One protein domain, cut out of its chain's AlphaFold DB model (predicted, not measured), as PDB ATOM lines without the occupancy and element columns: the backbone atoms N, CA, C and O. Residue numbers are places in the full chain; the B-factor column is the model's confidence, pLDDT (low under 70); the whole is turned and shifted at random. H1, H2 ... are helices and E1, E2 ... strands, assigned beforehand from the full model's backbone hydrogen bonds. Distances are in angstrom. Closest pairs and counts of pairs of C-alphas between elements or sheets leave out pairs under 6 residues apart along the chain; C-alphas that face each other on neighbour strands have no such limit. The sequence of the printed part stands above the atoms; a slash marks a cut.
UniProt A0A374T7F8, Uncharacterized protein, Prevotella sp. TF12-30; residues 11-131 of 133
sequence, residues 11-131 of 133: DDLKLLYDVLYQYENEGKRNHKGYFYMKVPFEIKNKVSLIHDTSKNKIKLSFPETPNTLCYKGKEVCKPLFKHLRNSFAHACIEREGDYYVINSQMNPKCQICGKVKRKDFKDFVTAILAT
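This is residues 11 to 131 of the 133 residues of an uncharacterized protein of Prevotella sp. TF12-30 (UniProt A0A374T7F8). A five-strand sheet forms a wall with one face covered by H3, which crosses its strands, and by H4, which stands up from it; the long helix H1 packs on H3 on the side away from the sheet. The short H2 packs on H4, and residues 25 to 30, of which 25 to 28 belong to H1, stick out. The printed part has 121 residues, with four named helices and five named strands that follow along the chain as H1 H2 E1 E2 H3 E3 E4 E5 H4; the sheet order is E1 E2 E5 E4 E3, mixed, and the class is mixed, helices and strands. It is compact, with a radius of gyration of the C-alphas of 13.4 A and spans of 38 by 36 by 31 A.

Start at the edge strand E1, residues 48 to 51, parallel to E2, residues 68 to 71, where N 50 and O 69 are 2.8 A apart, within hydrogen-bond range. E2 is antiparallel to E5, residues 112 to 117, with N 70 and O 113 at 2.8 A. E3, residues 93 to 96, E4, residues 99 to 103, and E5 form a meander, each strand the antiparallel neighbour of the one before; look at N 101 and O 94, 2.8 A, and N 100 and O 116, 2.8 A. H3, residues 77 to 89, and H4, residues 118 to 129, are on the same face, giving two layers, helices on one face of a sheet. H3 has a height over the sheet of 9.3 A and runs across the strands, at 88 degrees to E2 on the local plane. H4 stands up from the sheet, its line rising 49 degrees. H1, residues 11 to 28, touches H3 with residues 16 to 23 alone, closest at the C-alphas of Leu 20 and Arg 85, 6.0 A, at a steep tilt of 55 degrees, opposite ways. H2, residues 41 to 44, touches H4, closest at the C-alphas of Ile 43 and Phe 124, 5.9 A. In H1, H3 and H4 every O i to N i+4 pair is within hydrogen-bond range; H2 is too short for one.

Find C-alpha 48 at (-36.697, 12.263, -28.827), where E1 begins. E5 is 15.8 A long, H3 18.2 A. Find C-alpha 11 at (-34.492, 3.502, -50.224); from there H1 runs 25.8 A. H4 runs 16.4 A to C-alpha 129 at (-33.220, -4.103, -33.963).

The C-alphas farthest apart, those of Asp 11 and Lys 55, are 38.5 A apart. The printed part has no cut. Look for long links at residues 29 to 40 and 52 to 67. No printed residue is under pLDDT 70.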
ATOM      1  N   ASP A  11     -35.300   3.767 -51.426       88.88
ATOM      2  CA  ASP A  11     -34.492   3.502 -50.224       88.88
ATOM      3  C   ASP A  11     -35.283   3.660 -48.920       88.88
ATOM      4  O   ASP A  11     -35.066   2.917 -47.964       88.88
ATOM      5  N   ASP A  12     -36.208   4.624 -48.879       90.25
ATOM      6  CA  ASP A  12     -37.078   4.848 -47.726       90.25
ATOM      7  C   ASP A  12     -38.064   3.677 -47.580       90.25
ATOM      8  O   ASP A  12     -38.273   3.163 -46.482       90.25
ATOM      9  N   LEU A  13     -38.621   3.214 -48.707       90.75
ATOM     10  CA  LEU A  13     -39.499   2.044 -48.759       90.75
ATOM     11  C   LEU A  13     -38.770   0.780 -48.309       90.75
ATOM     12  O   LEU A  13     -39.330   0.021 -47.526       90.75
ATOM     13  N   LYS A  14     -37.529   0.571 -48.762       90.56
ATOM     14  CA  LYS A  14     -36.707  -0.571 -48.353       90.56
ATOM     15  C   LYS A  14     -36.455  -0.559 -46.850       90.56
ATOM     16  O   LYS A  14     -36.724  -1.556 -46.195       90.56
ATOM     17  N   LEU A  15     -36.017   0.577 -46.299       88.88
ATOM     18  CA  LEU A  15     -35.798   0.715 -44.857       88.88
ATOM     19  C   LEU A  15     -37.066   0.378 -44.071       88.88
ATOM     20  O   LEU A  15     -37.024  -0.424 -43.145       88.88
ATOM     21  N   LEU A  16     -38.194   0.993 -44.431       89.00
ATOM     22  CA  LEU A  16     -39.455   0.762 -43.734       89.00
ATOM     23  C   LEU A  16     -39.884  -0.699 -43.881       89.00
ATOM     24  O   LEU A  16     -40.229  -1.319 -42.886       89.00
ATOM     25  N   TYR A  17     -39.777  -1.285 -45.071       89.75
ATOM     26  CA  TYR A  17     -40.084  -2.695 -45.292       89.75
ATOM     27  C   TYR A  17     -39.212  -3.629 -44.445       89.75
ATOM     28  O   TYR A  17     -39.753  -4.531 -43.812       89.75
ATOM     29  N   ASP A  18     -37.902  -3.392 -44.367       87.25
ATOM     30  CA  ASP A  18     -36.974  -4.205 -43.573       87.25
ATOM     31  C   ASP A  18     -37.373  -4.206 -42.089       87.25
ATOM     32  O   ASP A  18     -37.436  -5.260 -41.453       87.25
ATOM     33  N   VAL A  19     -37.742  -3.038 -41.555       86.38
ATOM     34  CA  VAL A  19     -38.224  -2.888 -40.172       86.38
ATOM     35  C   VAL A  19     -39.503  -3.690 -39.938       86.38
ATOM     36  O   VAL A  19     -39.646  -4.362 -38.915       86.38
ATOM     37  N   LEU A  20     -40.436  -3.642 -40.887       86.38
ATOM     38  CA  LEU A  20     -41.725  -4.328 -40.789       86.38
ATOM     39  C   LEU A  20     -41.584  -5.830 -40.900       86.38
ATOM     40  O   LEU A  20     -42.144  -6.564 -40.088       86.38
ATOM     41  N   TYR A  21     -40.812  -6.269 -41.884       87.06
ATOM     42  CA  TYR A  21     -40.508  -7.665 -42.114       87.06
ATOM     43  C   TYR A  21     -39.823  -8.273 -40.892       87.06
ATOM     44  O   TYR A  21     -40.200  -9.358 -40.444       87.06
ATOM     45  N   GLN A  22     -38.853  -7.561 -40.314       83.75
ATOM     46  CA  GLN A  22     -38.168  -8.008 -39.112       83.75
ATOM     47  C   GLN A  22     -39.126  -8.093 -37.915       83.75
ATOM     48  O   GLN A  22     -39.199  -9.143 -37.279       83.75
ATOM     49  N   TYR A  23     -39.920  -7.047 -37.663       84.75
ATOM     50  CA  TYR A  23     -40.903  -7.029 -36.577       84.75
ATOM     51  C   TYR A  23     -41.950  -8.155 -36.699       84.75
ATOM     52  O   TYR A  23     -42.241  -8.847 -35.720       84.75
ATOM     53  N   GLU A  24     -42.499  -8.386 -37.896       84.56
ATOM     54  CA  GLU A  24     -43.503  -9.433 -38.125       84.56
ATOM     55  C   GLU A  24     -42.925 -10.848 -38.014       84.56
ATOM     56  O   GLU A  24     -43.549 -11.727 -37.412       84.56
ATOM     57  N   ASN A  25     -41.736 -11.094 -38.569       85.06
ATOM     58  CA  ASN A  25     -41.120 -12.420 -38.504       85.06
ATOM     59  C   ASN A  25     -40.634 -12.785 -37.111       85.06
ATOM     60  O   ASN A  25     -40.714 -13.949 -36.722       85.06
ATOM     61  N   GLU A  26     -40.141 -11.819 -36.349       81.19
ATOM     62  CA  GLU A  26     -39.713 -12.062 -34.976       81.19
ATOM     63  C   GLU A  26     -40.904 -12.361 -34.067       81.19
ATOM     64  O   GLU A  26     -40.822 -13.277 -33.246       81.19
ATOM     65  N   GLY A  27     -42.051 -11.713 -34.302       76.31
ATOM     66  CA  GLY A  27     -43.314 -12.085 -33.661       76.31
ATOM     67  C   GLY A  27     -43.708 -13.548 -33.906       76.31
ATOM     68  O   GLY A  27     -44.162 -14.219 -32.985       76.31
ATOM     69  N   LYS A  28     -43.468 -14.084 -35.113       80.94
ATOM     70  CA  LYS A  28     -43.719 -15.506 -35.435       80.94
ATOM     71  C   LYS A  28     -42.739 -16.471 -34.762       80.94
ATOM     72  O   LYS A  28     -43.063 -17.640 -34.587       80.94
ATOM     73  N   ARG A  29     -41.537 -16.006 -34.408       81.94
ATOM     74  CA  ARG A  29     -40.464 -16.809 -33.794       81.94
ATOM     75  C   ARG A  29     -40.451 -16.734 -32.262       81.94
ATOM     76  O   ARG A  29     -39.451 -17.102 -31.657       81.94
ATOM     77  N   ASN A  30     -41.531 -16.257 -31.636       76.06
ATOM     78  CA  ASN A  30     -41.629 -16.046 -30.184       76.06
ATOM     79  C   ASN A  30     -40.512 -15.153 -29.613       76.06
ATOM     80  O   ASN A  30     -40.101 -15.319 -28.463       76.06
ATOM     81  N   HIS A  31     -40.013 -14.202 -30.408       79.75
ATOM     82  CA  HIS A  31     -39.051 -13.223 -29.926       79.75
ATOM     83  C   HIS A  31     -39.659 -12.399 -28.780       79.75
ATOM     84  O   HIS A  31     -40.781 -11.897 -28.891       79.75
ATOM     85  N   LYS A  32     -38.917 -12.264 -27.676       78.25
ATOM     86  CA  LYS A  32     -39.399 -11.608 -26.450       78.25
ATOM     87  C   LYS A  32     -39.422 -10.083 -26.550       78.25
ATOM     88  O   LYS A  32     -40.221  -9.444 -25.866       78.25
ATOM     89  N   GLY A  33     -38.635  -9.512 -27.461       84.94
ATOM     90  CA  GLY A  33     -38.595  -8.085 -27.750       84.94
ATOM     91  C   GLY A  33     -37.175  -7.524 -27.756       84.94
ATOM     92  O   GLY A  33     -36.182  -8.243 -27.670       84.94
ATOM     93  N   TYR A  34     -37.085  -6.202 -27.855       90.44
ATOM     94  CA  TYR A  34     -35.807  -5.501 -27.949       90.44
ATOM     95  C   TYR A  34     -35.489  -4.755 -26.662       90.44
ATOM     96  O   TYR A  34     -36.345  -4.056 -26.103       90.44
ATOM     97  N   PHE A  35     -34.226  -4.789 -26.254       89.75
ATOM     98  CA  PHE A  35     -33.759  -4.021 -25.111       89.75
ATOM     99  C   PHE A  35     -33.406  -2.591 -25.513       89.75
ATOM    100  O   PHE A  35     -32.262  -2.300 -25.869       89.75
ATOM    101  N   TYR A  36     -34.361  -1.667 -25.375       91.50
ATOM    102  CA  TYR A  36     -34.091  -0.239 -25.586       91.50
ATOM    103  C   TYR A  36     -32.908   0.245 -24.737       91.50
ATOM    104  O   TYR A  36     -32.060   0.991 -25.212       91.50
ATOM    105  N   MET A  37     -32.782  -0.244 -23.498       90.75
ATOM    106  CA  MET A  37     -31.686   0.140 -22.604       90.75
ATOM    107  C   MET A  37     -30.295  -0.204 -23.154       90.75
ATOM    108  O   MET A  37     -29.370   0.555 -22.884       90.75
ATOM    109  N   LYS A  38     -30.157  -1.235 -23.997       93.38
ATOM    110  CA  LYS A  38     -28.880  -1.622 -24.624       93.38
ATOM    111  C   LYS A  38     -28.496  -0.771 -25.844       93.38
ATOM    112  O   LYS A  38     -27.380  -0.899 -26.332       93.38
ATOM    113  N   VAL A  39     -29.386   0.090 -26.347       94.12
ATOM    114  CA  VAL A  39     -29.058   0.993 -27.462       94.12
ATOM    115  C   VAL A  39     -28.025   2.039 -26.991       94.12
ATOM    116  O   VAL A  39     -28.209   2.599 -25.903       94.12
ATOM    117  N   PRO A  40     -26.966   2.330 -27.773       95.56
ATOM    118  CA  PRO A  40     -25.973   3.348 -27.426       95.56
ATOM    119  C   PRO A  40     -26.604   4.714 -27.135       95.56
ATOM    120  O   PRO A  40     -27.544   5.144 -27.813       95.56
ATOM    121  N   PHE A  41     -26.095   5.403 -26.116       93.75
ATOM    122  CA  PHE A  41     -26.659   6.670 -25.638       93.75
ATOM    123  C   PHE A  41     -26.580   7.775 -26.700       93.75
ATOM    124  O   PHE A  41     -27.522   8.548 -26.875       93.75
ATOM    125  N   GLU A  42     -25.507   7.778 -27.489       94.00
ATOM    126  CA  GLU A  42     -25.255   8.703 -28.596       94.00
ATOM    127  C   GLU A  42     -26.291   8.561 -29.716       94.00
ATOM    128  O   GLU A  42     -26.517   9.501 -30.476       94.00
ATOM    129  N   ILE A  43     -26.916   7.385 -29.832       93.31
ATOM    130  CA  ILE A  43     -27.984   7.117 -30.798       93.31
ATOM    131  C   ILE A  43     -29.341   7.491 -30.192       93.31
ATOM    132  O   ILE A  43     -30.129   8.168 -30.853       93.31
ATOM    133  N   LYS A  44     -29.601   7.123 -28.928       91.69
ATOM    134  CA  LYS A  44     -30.851   7.475 -28.224       91.69
ATOM    135  C   LYS A  44     -31.094   8.978 -28.180       91.69
ATOM    136  O   LYS A  44     -32.206   9.417 -28.436       91.69
ATOM    137  N   ASN A  45     -30.061   9.768 -27.899       92.75
ATOM    138  CA  ASN A  45     -30.210  11.216 -27.741       92.75
ATOM    139  C   ASN A  45     -30.482  11.963 -29.043       92.75
ATOM    140  O   ASN A  45     -30.835  13.140 -29.003       92.75
ATOM    141  N   LYS A  46     -30.315  11.312 -30.198       94.75
ATOM    142  CA  LYS A  46     -30.626  11.947 -31.477       94.75
ATOM    143  C   LYS A  46     -32.127  12.035 -31.695       94.75
ATOM    144  O   LYS A  46     -32.572  13.044 -32.226       94.75
ATOM    145  N   VAL A  47     -32.894  11.023 -31.288       95.12
ATOM    146  CA  VAL A  47     -34.343  10.954 -31.522       95.12
ATOM    147  C   VAL A  47     -35.084  11.045 -30.194       95.12
ATOM    148  O   VAL A  47     -34.994  10.151 -29.357       95.12
ATOM    149  N   SER A  48     -35.861  12.110 -30.015       95.44
ATOM    150  CA  SER A  48     -36.697  12.263 -28.827       95.44
ATOM    151  C   SER A  48     -37.973  11.433 -28.967       95.44
ATOM    152  O   SER A  48     -38.681  11.519 -29.973       95.44
ATOM    153  N   LEU A  49     -38.278  10.624 -27.953       94.94
ATOM    154  CA  LEU A  49     -39.497   9.821 -27.899       94.94
ATOM    155  C   LEU A  49     -40.399  10.310 -26.768       94.94
ATOM    156  O   LEU A  49     -40.032  10.252 -25.596       94.94
ATOM    157  N   ILE A  50     -41.605  10.743 -27.124       94.75
ATOM    158  CA  ILE A  50     -42.650  11.148 -26.186       94.75
ATOM    159  C   ILE A  50     -43.738  10.078 -26.218       94.75
ATOM    160  O   ILE A  50     -44.366   9.848 -27.250       94.75
ATOM    161  N   HIS A  51     -43.967   9.406 -25.094       95.00
ATOM    162  CA  HIS A  51     -44.942   8.324 -25.026       95.00
ATOM    163  C   HIS A  51     -45.617   8.222 -23.661       95.00
ATOM    164  O   HIS A  51     -45.233   8.897 -22.703       95.00
ATOM    165  N   ASP A  52     -46.665   7.398 -23.572       93.88
ATOM    166  CA  ASP A  52     -47.339   7.160 -22.298       93.88
ATOM    167  C   ASP A  52     -46.364   6.520 -21.302       93.88
ATOM    168  O   ASP A  52     -45.509   5.715 -21.657       93.88
ATOM    169  N   THR A  53     -46.526   6.824 -20.025       90.94
ATOM    170  CA  THR A  53     -45.793   6.171 -18.938       90.94
ATOM    171  C   THR A  53     -46.778   5.489 -17.995       90.94
ATOM    172  O   THR A  53     -47.997   5.534 -18.179       90.94
ATOM    173  N   SER A  54     -46.273   4.823 -16.957       87.25
ATOM    174  CA  SER A  54     -47.136   4.312 -15.885       87.25
ATOM    175  C   SER A  54     -47.883   5.432 -15.152       87.25
ATOM    176  O   SER A  54     -48.991   5.192 -14.682       87.25
ATOM    177  N   LYS A  55     -47.301   6.638 -15.091       89.44
ATOM    178  CA  LYS A  55     -47.820   7.784 -14.331       89.44
ATOM    179  C   LYS A  55     -48.639   8.755 -15.182       89.44
ATOM    180  O   LYS A  55     -49.638   9.274 -14.709       89.44
ATOM    181  N   ASN A  56     -48.243   8.965 -16.437       89.38
ATOM    182  CA  ASN A  56     -48.808  10.002 -17.300       89.38
ATOM    183  C   ASN A  56     -49.258   9.422 -18.639       89.38
ATOM    184  O   ASN A  56     -48.527   8.654 -19.263       89.38
ATOM    185  N   LYS A  57     -50.434   9.842 -19.112       91.94
ATOM    186  CA  LYS A  57     -50.879   9.614 -20.490       91.94
ATOM    187  C   LYS A  57     -50.679  10.892 -21.288       91.94
ATOM    188  O   LYS A  57     -51.141  11.951 -20.868       91.94
ATOM    189  N   ILE A  58     -50.024  10.801 -22.435       91.69
ATOM    190  CA  ILE A  58     -49.769  11.970 -23.282       91.69
ATOM    191  C   ILE A  58     -51.033  12.348 -24.060       91.69
ATOM    192  O   ILE A  58     -51.855  11.482 -24.354       91.69
ATOM    193  N   LYS A  59     -51.212  13.610 -24.454       90.50
ATOM    194  CA  LYS A  59     -52.146  13.956 -25.539       90.50
ATOM    195  C   LYS A  59     -51.379  13.822 -26.853       90.50
ATOM    196  O   LYS A  59     -50.281  14.348 -26.960       90.50
ATOM    197  N   LEU A  60     -51.924  13.083 -27.822       90.56
ATOM    198  CA  LEU A  60     -51.247  12.909 -29.105       90.56
ATOM    199  C   LEU A  60     -51.370  14.216 -29.899       90.56
ATOM    200  O   LEU A  60     -52.459  14.565 -30.350       90.56
ATOM    201  N   SER A  61     -50.267  14.942 -30.019       91.88
ATOM    202  CA  SER A  61     -50.146  16.177 -30.791       91.88
ATOM    203  C   SER A  61     -48.795  16.206 -31.488       91.88
ATOM    204  O   SER A  61     -47.841  15.568 -31.033       91.88
ATOM    205  N   PHE A  62     -48.722  16.927 -32.606       92.12
ATOM    206  CA  PHE A  62     -47.498  16.988 -33.387       92.12
ATOM    207  C   PHE A  62     -46.456  17.759 -32.562       92.12
ATOM    208  O   PHE A  62     -46.775  18.845 -32.079       92.12
ATOM    209  N   PRO A  63     -45.262  17.196 -32.318       91.38
ATOM    210  CA  PRO A  63     -44.251  17.846 -31.500       91.38
ATOM    211  C   PRO A  63     -43.689  19.085 -32.205       91.38
ATOM    212  O   PRO A  63     -43.381  19.043 -33.394       91.38
ATOM    213  N   GLU A  64     -43.517  20.169 -31.449       89.81
ATOM    214  CA  GLU A  64     -42.839  21.391 -31.913       89.81
ATOM    215  C   GLU A  64     -41.317  21.211 -31.963       89.81
ATOM    216  O   GLU A  64     -40.620  21.848 -32.750       89.81
ATOM    217  N   THR A  65     -40.792  20.318 -31.121       89.69
ATOM    218  CA  THR A  65     -39.365  20.031 -31.058       89.69
ATOM    219  C   THR A  65     -38.917  19.209 -32.268       89.69
ATOM    220  O   THR A  65     -39.595  18.255 -32.666       89.69
ATOM    221  N   PRO A  66     -37.751  19.534 -32.852       86.88
ATOM    222  CA  PRO A  66     -37.224  18.783 -33.977       86.88
ATOM    223  C   PRO A  66     -36.796  17.376 -33.546       86.88
ATOM    224  O   PRO A  66     -36.373  17.158 -32.415       86.88
ATOM    225  N   ASN A  67     -36.821  16.441 -34.498       95.75
ATOM    226  CA  ASN A  67     -36.367  15.059 -34.316       95.75
ATOM    227  C   ASN A  67     -37.128  14.269 -33.240       95.75
ATOM    228  O   ASN A  67     -36.553  13.443 -32.530       95.75
ATOM    229  N   THR A  68     -38.431  14.520 -33.146       96.31
ATOM    230  CA  THR A  68     -39.284  13.976 -32.095       96.31
ATOM    231  C   THR A  68     -40.389  13.114 -32.685       96.31
ATOM    232  O   THR A  68     -41.051  13.501 -33.653       96.31
ATOM    233  N   LEU A  69     -40.626  11.961 -32.060       95.94
ATOM    234  CA  LEU A  69     -41.799  11.125 -32.284       95.94
ATOM    235  C   LEU A  69     -42.641  11.067 -31.012       95.94
ATOM    236  O   LEU A  69     -42.141  10.819 -29.919       95.94
ATOM    237  N   CYS A  70     -43.938  11.265 -31.179       95.69
ATOM    238  CA  CYS A  70     -44.943  11.233 -30.134       95.69
ATOM    239  C   CYS A  70     -45.900  10.072 -30.420       95.69
ATOM    240  O   CYS A  70     -46.499  10.041 -31.496       95.69
ATOM    241  N   TYR A  71     -46.041   9.103 -29.514       95.12
ATOM    242  CA  TYR A  71     -46.920   7.946 -29.728       95.12
ATOM    243  C   TYR A  71     -47.566   7.414 -28.447       95.12
ATOM    244  O   TYR A  71     -47.034   7.531 -27.348       95.12
ATOM    245  N   LYS A  72     -48.725   6.771 -28.585       93.56
ATOM    246  CA  LYS A  72     -49.437   6.137 -27.465       93.56
ATOM    247  C   LYS A  72     -48.866   4.756 -27.150       93.56
ATOM    248  O   LYS A  72     -48.791   3.900 -28.031       93.56
ATOM    249  N   GLY A  73     -48.543   4.495 -25.890       92.38
ATOM    250  CA  GLY A  73     -47.979   3.223 -25.431       92.38
ATOM    251  C   GLY A  73     -46.963   3.385 -24.305       92.38
ATOM    252  O   GLY A  73     -46.180   4.325 -24.308       92.38
ATOM    253  N   LYS A  74     -46.988   2.455 -23.340       90.00
ATOM    254  CA  LYS A  74     -46.145   2.511 -22.130       90.00
ATOM    255  C   LYS A  74     -44.686   2.112 -22.360       90.00
ATOM    256  O   LYS A  74     -43.801   2.579 -21.656       90.00
ATOM    257  N   GLU A  75     -44.457   1.216 -23.312       89.94
ATOM    258  CA  GLU A  75     -43.134   0.697 -23.652       89.94
ATOM    259  C   GLU A  75     -42.551   1.432 -24.860       89.94
ATOM    260  O   GLU A  75     -43.285   2.011 -25.665       89.94
ATOM    261  N   VAL A  76     -41.227   1.358 -25.018       90.19
ATOM    262  CA  VAL A  76     -40.553   1.952 -26.175       90.19
ATOM    263  C   VAL A  76     -40.742   1.088 -27.417       90.19
ATOM    264  O   VAL A  76     -41.518   1.428 -28.303       90.19
ATOM    265  N   CYS A  77     -40.082  -0.069 -27.468       91.38
ATOM    266  CA  CYS A  77     -39.921  -0.820 -28.711       91.38
ATOM    267  C   CYS A  77     -41.252  -1.320 -29.295       91.38
ATOM    268  O   CYS A  77     -41.570  -1.053 -30.452       91.38
ATOM    269  N   LYS A  78     -42.058  -2.040 -28.503       89.81
ATOM    270  CA  LYS A  78     -43.257  -2.724 -29.008       89.81
ATOM    271  C   LYS A  78     -44.336  -1.752 -29.520       89.81
ATOM    272  O   LYS A  78     -44.800  -1.956 -30.644       89.81
ATOM    273  N   PRO A  79     -44.747  -0.706 -28.776       91.81
ATOM    274  CA  PRO A  79     -45.687   0.286 -29.290       91.81
ATOM    275  C   PRO A  79     -45.128   1.084 -30.467       91.81
ATOM    276  O   PRO A  79     -45.857   1.281 -31.437       91.81
ATOM    277  N   LEU A  80     -43.851   1.484 -30.423       93.38
ATOM    278  CA  LEU A  80     -43.216   2.230 -31.510       93.38
ATOM    279  C   LEU A  80     -43.290   1.455 -32.831       93.38
ATOM    280  O   LEU A  80     -43.858   1.959 -33.797       93.38
ATOM    281  N   PHE A  81     -42.795   0.214 -32.871       92.38
ATOM    282  CA  PHE A  81     -42.798  -0.586 -34.101       92.38
ATOM    283  C   PHE A  81     -44.203  -0.945 -34.576       92.38
ATOM    284  O   PHE A  81     -44.471  -0.900 -35.775       92.38
ATOM    285  N   LYS A  82     -45.132  -1.222 -33.652       91.62
ATOM    286  CA  LYS A  82     -46.541  -1.437 -34.002       91.62
ATOM    287  C   LYS A  82     -47.127  -0.222 -34.723       91.62
ATOM    288  O   LYS A  82     -47.797  -0.384 -35.744       91.62
ATOM    289  N   HIS A  83     -46.903   0.980 -34.195       93.38
ATOM    290  CA  HIS A  83     -47.446   2.198 -34.795       93.38
ATOM    291  C   HIS A  83     -46.744   2.552 -36.097       93.38
ATOM    292  O   HIS A  83     -47.438   2.856 -37.056       93.38
ATOM    293  N   LEU A  84     -45.418   2.416 -36.182       92.31
ATOM    294  CA  LEU A  84     -44.677   2.582 -37.439       92.31
ATOM    295  C   LEU A  84     -45.198   1.637 -38.530       92.31
ATOM    296  O   LEU A  84     -45.394   2.061 -39.669       92.31
ATOM    297  N   ARG A  85     -45.506   0.386 -38.168       91.75
ATOM    298  CA  ARG A  85     -46.099  -0.594 -39.081       91.75
ATOM    299  C   ARG A  85     -47.443  -0.185 -39.615       91.75
ATOM    300  O   ARG A  85     -47.661  -0.212 -40.826       91.75
ATOM    301  N   ASN A  86     -48.329   0.216 -38.722       91.50
ATOM    302  CA  ASN A  86     -49.650   0.637 -39.137       91.50
ATOM    303  C   ASN A  86     -49.566   1.940 -39.952       91.50
ATOM    304  O   ASN A  86     -50.205   2.032 -40.996       91.50
ATOM    305  N   SER A  87     -48.726   2.900 -39.553       91.31
ATOM    306  CA  SER A  87     -48.517   4.148 -40.293       91.31
ATOM    307  C   SER A  87     -47.995   3.898 -41.704       91.31
ATOM    308  O   SER A  87     -48.484   4.522 -42.639       91.31
ATOM    309  N   PHE A  88     -47.061   2.962 -41.888       90.31
ATOM    310  CA  PHE A  88     -46.596   2.588 -43.222       90.31
ATOM    311  C   PHE A  88     -47.704   1.935 -44.056       90.31
ATOM    312  O   PHE A  88     -47.963   2.363 -45.178       90.31
ATOM    313  N   ALA A  89     -48.413   0.953 -43.489       88.31
ATOM    314  CA  ALA A  89     -49.503   0.249 -44.169       88.31
ATOM    315  C   ALA A  89     -50.670   1.172 -44.568       88.31
ATOM    316  O   ALA A  89     -51.389   0.889 -45.523       88.31
ATOM    317  N   HIS A  90     -50.854   2.277 -43.844       88.50
ATOM    318  CA  HIS A  90     -51.889   3.276 -44.099       88.50
ATOM    319  C   HIS A  90     -51.381   4.524 -44.843       88.50
ATOM    320  O   HIS A  90     -52.118   5.505 -44.925       88.50
ATOM    321  N   ALA A  91     -50.160   4.495 -45.393       87.56
ATOM    322  CA  ALA A  91     -49.548   5.613 -46.118       87.56
ATOM    323  C   ALA A  91     -49.508   6.933 -45.319       87.56
ATOM    324  O   ALA A  91     -49.619   8.017 -45.879       87.56
ATOM    325  N   CYS A  92     -49.327   6.849 -43.999       91.38
ATOM    326  CA  CYS A  92     -49.251   8.001 -43.096       91.38
ATOM    327  C   CYS A  92     -47.809   8.466 -42.816       91.38
ATOM    328  O   CYS A  92     -47.565   9.150 -41.817       91.38
ATOM    329  N   ILE A  93     -46.853   8.029 -43.640       92.94
ATOM    330  CA  ILE A  93     -45.445   8.416 -43.568       92.94
ATOM    331  C   ILE A  93     -45.094   9.106 -44.877       92.94
ATOM    332  O   ILE A  93     -45.200   8.515 -45.952       92.94
ATOM    333  N   GLU A  94     -44.631  10.338 -44.759       93.44
ATOM    334  CA  GLU A  94     -44.209  11.159 -45.876       93.44
ATOM    335  C   GLU A  94     -42.736  11.520 -45.742       93.44
ATOM    336  O   GLU A  94     -42.171  11.587 -44.648       93.44
ATOM    337  N   ARG A  95     -42.102  11.773 -46.881       93.69
ATOM    338  CA  ARG A  95     -40.770  12.354 -46.944       93.69
ATOM    339  C   ARG A  95     -40.866  13.851 -47.196       93.69
ATOM    340  O   ARG A  95     -41.411  14.276 -48.211       93.69
ATOM    341  N   GLU A  96     -40.217  14.622 -46.335       92.56
ATOM    342  CA  GLU A  96     -40.057  16.066 -46.476       92.56
ATOM    343  C   GLU A  96     -38.563  16.413 -46.382       92.56
ATOM    344  O   GLU A  96     -37.987  16.503 -45.297       92.56
ATOM    345  N   GLY A  97     -37.896  16.525 -47.537       91.75
ATOM    346  CA  GLY A  97     -36.447  16.741 -47.610       91.75
ATOM    347  C   GLY A  97     -35.654  15.638 -46.894       91.75
ATOM    348  O   GLY A  97     -35.651  14.472 -47.315       91.75
ATOM    349  N   ASP A  98     -34.995  16.013 -45.799       94.19
ATOM    350  CA  ASP A  98     -34.205  15.127 -44.934       94.19
ATOM    351  C   ASP A  98     -34.965  14.548 -43.746       94.19
ATOM    352  O   ASP A  98     -34.370  13.889 -42.892       94.19
ATOM    353  N   TYR A  99     -36.285  14.717 -43.728       95.12
ATOM    354  CA  TYR A  99     -37.150  14.248 -42.659       95.12
ATOM    355  C   TYR A  99     -38.169  13.219 -43.151       95.12
ATOM    356  O   TYR A  99     -38.627  13.262 -44.295       95.12
ATOM    357  N   TYR A 100     -38.534  12.308 -42.255       95.00
ATOM    358  CA  TYR A 100     -39.813  11.619 -42.287       95.00
ATOM    359  C   TYR A 100     -40.814  12.410 -41.455       95.00
ATOM    360  O   TYR A 100     -40.535  12.764 -40.305       95.00
ATOM    361  N   VAL A 101     -41.978  12.664 -42.038       94.81
ATOM    362  CA  VAL A 101     -43.143  13.225 -41.364       94.81
ATOM    363  C   VAL A 101     -44.134  12.091 -41.178       94.81
ATOM    364  O   VAL A 101     -44.606  11.498 -42.145       94.81
ATOM    365  N   ILE A 102     -44.421  11.761 -39.926       94.00
ATOM    366  CA  ILE A 102     -45.419  10.760 -39.570       94.00
ATOM    367  C   ILE A 102     -46.603  11.526 -39.013       94.00
ATOM    368  O   ILE A 102     -46.487  12.191 -37.986       94.00
ATOM    369  N   ASN A 103     -47.749  11.446 -39.677       89.88
ATOM    370  CA  ASN A 103     -48.970  12.046 -39.163       89.88
ATOM    371  C   ASN A 103     -50.098  11.034 -39.242       89.88
ATOM    372  O   ASN A 103     -50.689  10.809 -40.293       89.88
ATOM    373  N   SER A 104     -50.370  10.372 -38.122       83.62
ATOM    374  CA  SER A 104     -51.401   9.341 -38.070       83.62
ATOM    375  C   SER A 104     -52.449   9.593 -36.988       83.62
ATOM    376  O   SER A 104     -53.243   8.712 -36.690       83.62
ATOM    377  N   GLN A 105     -52.508  10.810 -36.441       76.38
ATOM    378  CA  GLN A 105     -53.290  11.155 -35.246       76.38
ATOM    379  C   GLN A 105     -54.775  10.777 -35.336       76.38
ATOM    380  O   GLN A 105     -55.363  10.334 -34.350       76.38
ATOM    381  N   MET A 106     -55.358  10.913 -36.528       74.81
ATOM    382  CA  MET A 106     -56.772  10.635 -36.798       74.81
ATOM    383  C   MET A 106     -57.068   9.142 -37.004       74.81
ATOM    384  O   MET A 106     -58.230   8.743 -37.043       74.81
ATOM    385  N   ASN A 107     -56.042   8.297 -37.146       81.19
ATOM    386  CA  ASN A 107     -56.211   6.869 -37.373       81.19
ATOM    387  C   ASN A 107     -56.134   6.106 -36.035       81.19
ATOM    388  O   ASN A 107     -55.066   6.045 -35.418       81.19
ATOM    389  N   PRO A 108     -57.217   5.444 -35.586       82.38
ATOM    390  CA  PRO A 108     -57.230   4.730 -34.307       82.38
ATOM    391  C   PRO A 108     -56.227   3.567 -34.254       82.38
ATOM    392  O   PRO A 108     -55.819   3.151 -33.170       82.38
ATOM    393  N   LYS A 109     -55.786   3.047 -35.410       84.12
ATOM    394  CA  LYS A 109     -54.758   1.998 -35.499       84.12
ATOM    395  C   LYS A 109     -53.333   2.545 -35.423       84.12
ATOM    396  O   LYS A 109     -52.421   1.779 -35.116       84.12
ATOM    397  N   CYS A 110     -53.138   3.832 -35.693       86.56
ATOM    398  CA  CYS A 110     -51.830   4.466 -35.806       86.56
ATOM    399  C   CYS A 110     -51.770   5.652 -34.845       86.56
ATOM    400  O   CYS A 110     -52.037   6.784 -35.216       86.56
ATOM    401  N   GLN A 111     -51.443   5.418 -33.584       93.12
ATOM    402  CA  GLN A 111     -51.453   6.489 -32.589       93.12
ATOM    403  C   GLN A 111     -50.043   7.064 -32.428       93.12
ATOM    404  O   GLN A 111     -49.462   6.984 -31.347       93.12
ATOM    405  N   ILE A 112     -49.494   7.596 -33.526       95.12
ATOM    406  CA  ILE A 112     -48.153   8.190 -33.628       95.12
ATOM    407  C   ILE A 112     -48.174   9.452 -34.498       95.12
ATOM    408  O   ILE A 112     -48.926   9.550 -35.473       95.12
ATOM    409  N   CYS A 113     -47.332  10.419 -34.153       95.44
ATOM    410  CA  CYS A 113     -47.040  11.574 -34.986       95.44
ATOM    411  C   CYS A 113     -45.660  12.160 -34.681       95.44
ATOM    412  O   CYS A 113     -45.134  11.973 -33.585       95.44
ATOM    413  N   GLY A 114     -45.076  12.878 -35.629       96.19
ATOM    414  CA  GLY A 114     -43.806  13.560 -35.425       96.19
ATOM    415  C   GLY A 114     -43.019  13.785 -36.697       96.19
ATOM    416  O   GLY A 114     -43.425  13.386 -37.791       96.19
ATOM    417  N   LYS A 115     -41.868  14.428 -36.524       96.00
ATOM    418  CA  LYS A 115     -40.920  14.720 -37.594       96.00
ATOM    419  C   LYS A 115     -39.531  14.300 -37.155       96.00
ATOM    420  O   LYS A 115     -39.014  14.801 -36.158       96.00
ATOM    421  N   VAL A 116     -38.922  13.397 -37.914       96.25
ATOM    422  CA  VAL A 116     -37.634  12.790 -37.573       96.25
ATOM    423  C   VAL A 116     -36.692  12.825 -38.769       96.25
ATOM    424  O   VAL A 116     -37.098  12.558 -39.896       96.25
ATOM    425  N   LYS A 117     -35.430  13.185 -38.548       96.62
ATOM    426  CA  LYS A 117     -34.378  13.144 -39.563       96.62
ATOM    427  C   LYS A 117     -34.208  11.708 -40.036       96.62
ATOM    428  O   LYS A 117     -34.054  10.794 -39.229       96.62
ATOM    429  N   ARG A 118     -34.188  11.505 -41.353       94.50
ATOM    430  CA  ARG A 118     -34.160  10.166 -41.965       94.50
ATOM    431  C   ARG A 118     -32.935   9.358 -41.534       94.50
ATOM    432  O   ARG A 118     -33.061   8.177 -41.228       94.50
ATOM    433  N   LYS A 119     -31.765  10.006 -41.468       94.88
ATOM    434  CA  LYS A 119     -30.512   9.378 -41.021       94.88
ATOM    435  C   LYS A 119     -30.594   8.936 -39.559       94.88
ATOM    436  O   LYS A 119     -30.366   7.769 -39.272       94.88
ATOM    437  N   ASP A 120     -30.994   9.840 -38.668       96.00
ATOM    438  CA  ASP A 120     -31.076   9.538 -37.236       96.00
ATOM    439  C   ASP A 120     -32.128   8.465 -36.949       96.00
ATOM    440  O   ASP A 120     -31.882   7.560 -36.160       96.00
ATOM    441  N   PHE A 121     -33.269   8.510 -37.644       94.81
ATOM    442  CA  PHE A 121     -34.298   7.476 -37.555       94.81
ATOM    443  C   PHE A 121     -33.779   6.105 -37.992       94.81
ATOM    444  O   PHE A 121     -34.004   5.111 -37.303       94.81
ATOM    445  N   LYS A 122     -33.067   6.044 -39.121       93.81
ATOM    446  CA  LYS A 122     -32.472   4.805 -39.625       93.81
ATOM    447  C   LYS A 122     -31.473   4.223 -38.627       93.81
ATOM    448  O   LYS A 122     -31.566   3.036 -38.310       93.81
ATOM    449  N   ASP A 123     -30.553   5.046 -38.130       94.88
ATOM    450  CA  ASP A 123     -29.539   4.634 -37.157       94.88
ATOM    451  C   ASP A 123     -30.207   4.136 -35.865       94.88
ATOM    452  O   ASP A 123     -29.864   3.076 -35.344       94.88
ATOM    453  N   PHE A 124     -31.223   4.863 -35.395       95.06
ATOM    454  CA  PHE A 124     -31.988   4.540 -34.197       95.06
ATOM    455  C   PHE A 124     -32.715   3.199 -34.297       95.06
ATOM    456  O   PHE A 124     -32.561   2.337 -33.430       95.06
ATOM    457  N   VAL A 125     -33.480   2.997 -35.369       92.75
ATOM    458  CA  VAL A 125     -34.224   1.755 -35.575       92.75
ATOM    459  C   VAL A 125     -33.272   0.575 -35.750       92.75
ATOM    460  O   VAL A 125     -33.464  -0.454 -35.106       92.75
ATOM    461  N   THR A 126     -32.212   0.732 -36.544       92.12
ATOM    462  CA  THR A 126     -31.199  -0.318 -36.734       92.12
ATOM    463  C   THR A 126     -30.559  -0.711 -35.403       92.12
ATOM    464  O   THR A 126     -30.408  -1.897 -35.116       92.12
ATOM    465  N   ALA A 127     -30.243   0.270 -34.552       93.81
ATOM    466  CA  ALA A 127     -29.657   0.013 -33.245       93.81
ATOM    467  C   ALA A 127     -30.621  -0.719 -32.300       93.81
ATOM    468  O   ALA A 127     -30.184  -1.628 -31.601       93.81
ATOM    469  N   ILE A 128     -31.921  -0.392 -32.293       92.94
ATOM    470  CA  ILE A 128     -32.916  -1.158 -31.517       92.94
ATOM    471  C   ILE A 128     -33.011  -2.597 -32.033       92.94
ATOM    472  O   ILE A 128     -33.000  -3.543 -31.251       92.94
ATOM    473  N   LEU A 129     -33.084  -2.781 -33.349       89.94
ATOM    474  CA  LEU A 129     -33.220  -4.103 -33.963       89.94
ATOM    475  C   LEU A 129     -31.998  -5.007 -33.723       89.94
ATOM    476  O   LEU A 129     -32.114  -6.229 -33.830       89.94
ATOM    477  N   ALA A 130     -30.846  -4.428 -33.373       90.75
ATOM    478  CA  ALA A 130     -29.643  -5.149 -32.969       90.75
ATOM    479  C   ALA A 130     -29.658  -5.611 -31.497       90.75
ATOM    480  O   ALA A 130     -28.860  -6.470 -31.130       90.75
ATOM    481  N   THR A 131     -30.558  -5.099 -30.646       90.44
ATOM    482  CA  THR A 131     -30.600  -5.419 -29.203       90.44
ATOM    483  C   THR A 131     -31.575  -6.540 -28.846       90.44
ATOM    484  O   THR A 131     -32.186  -6.513 -27.773       90.44
TER     485      THR A 131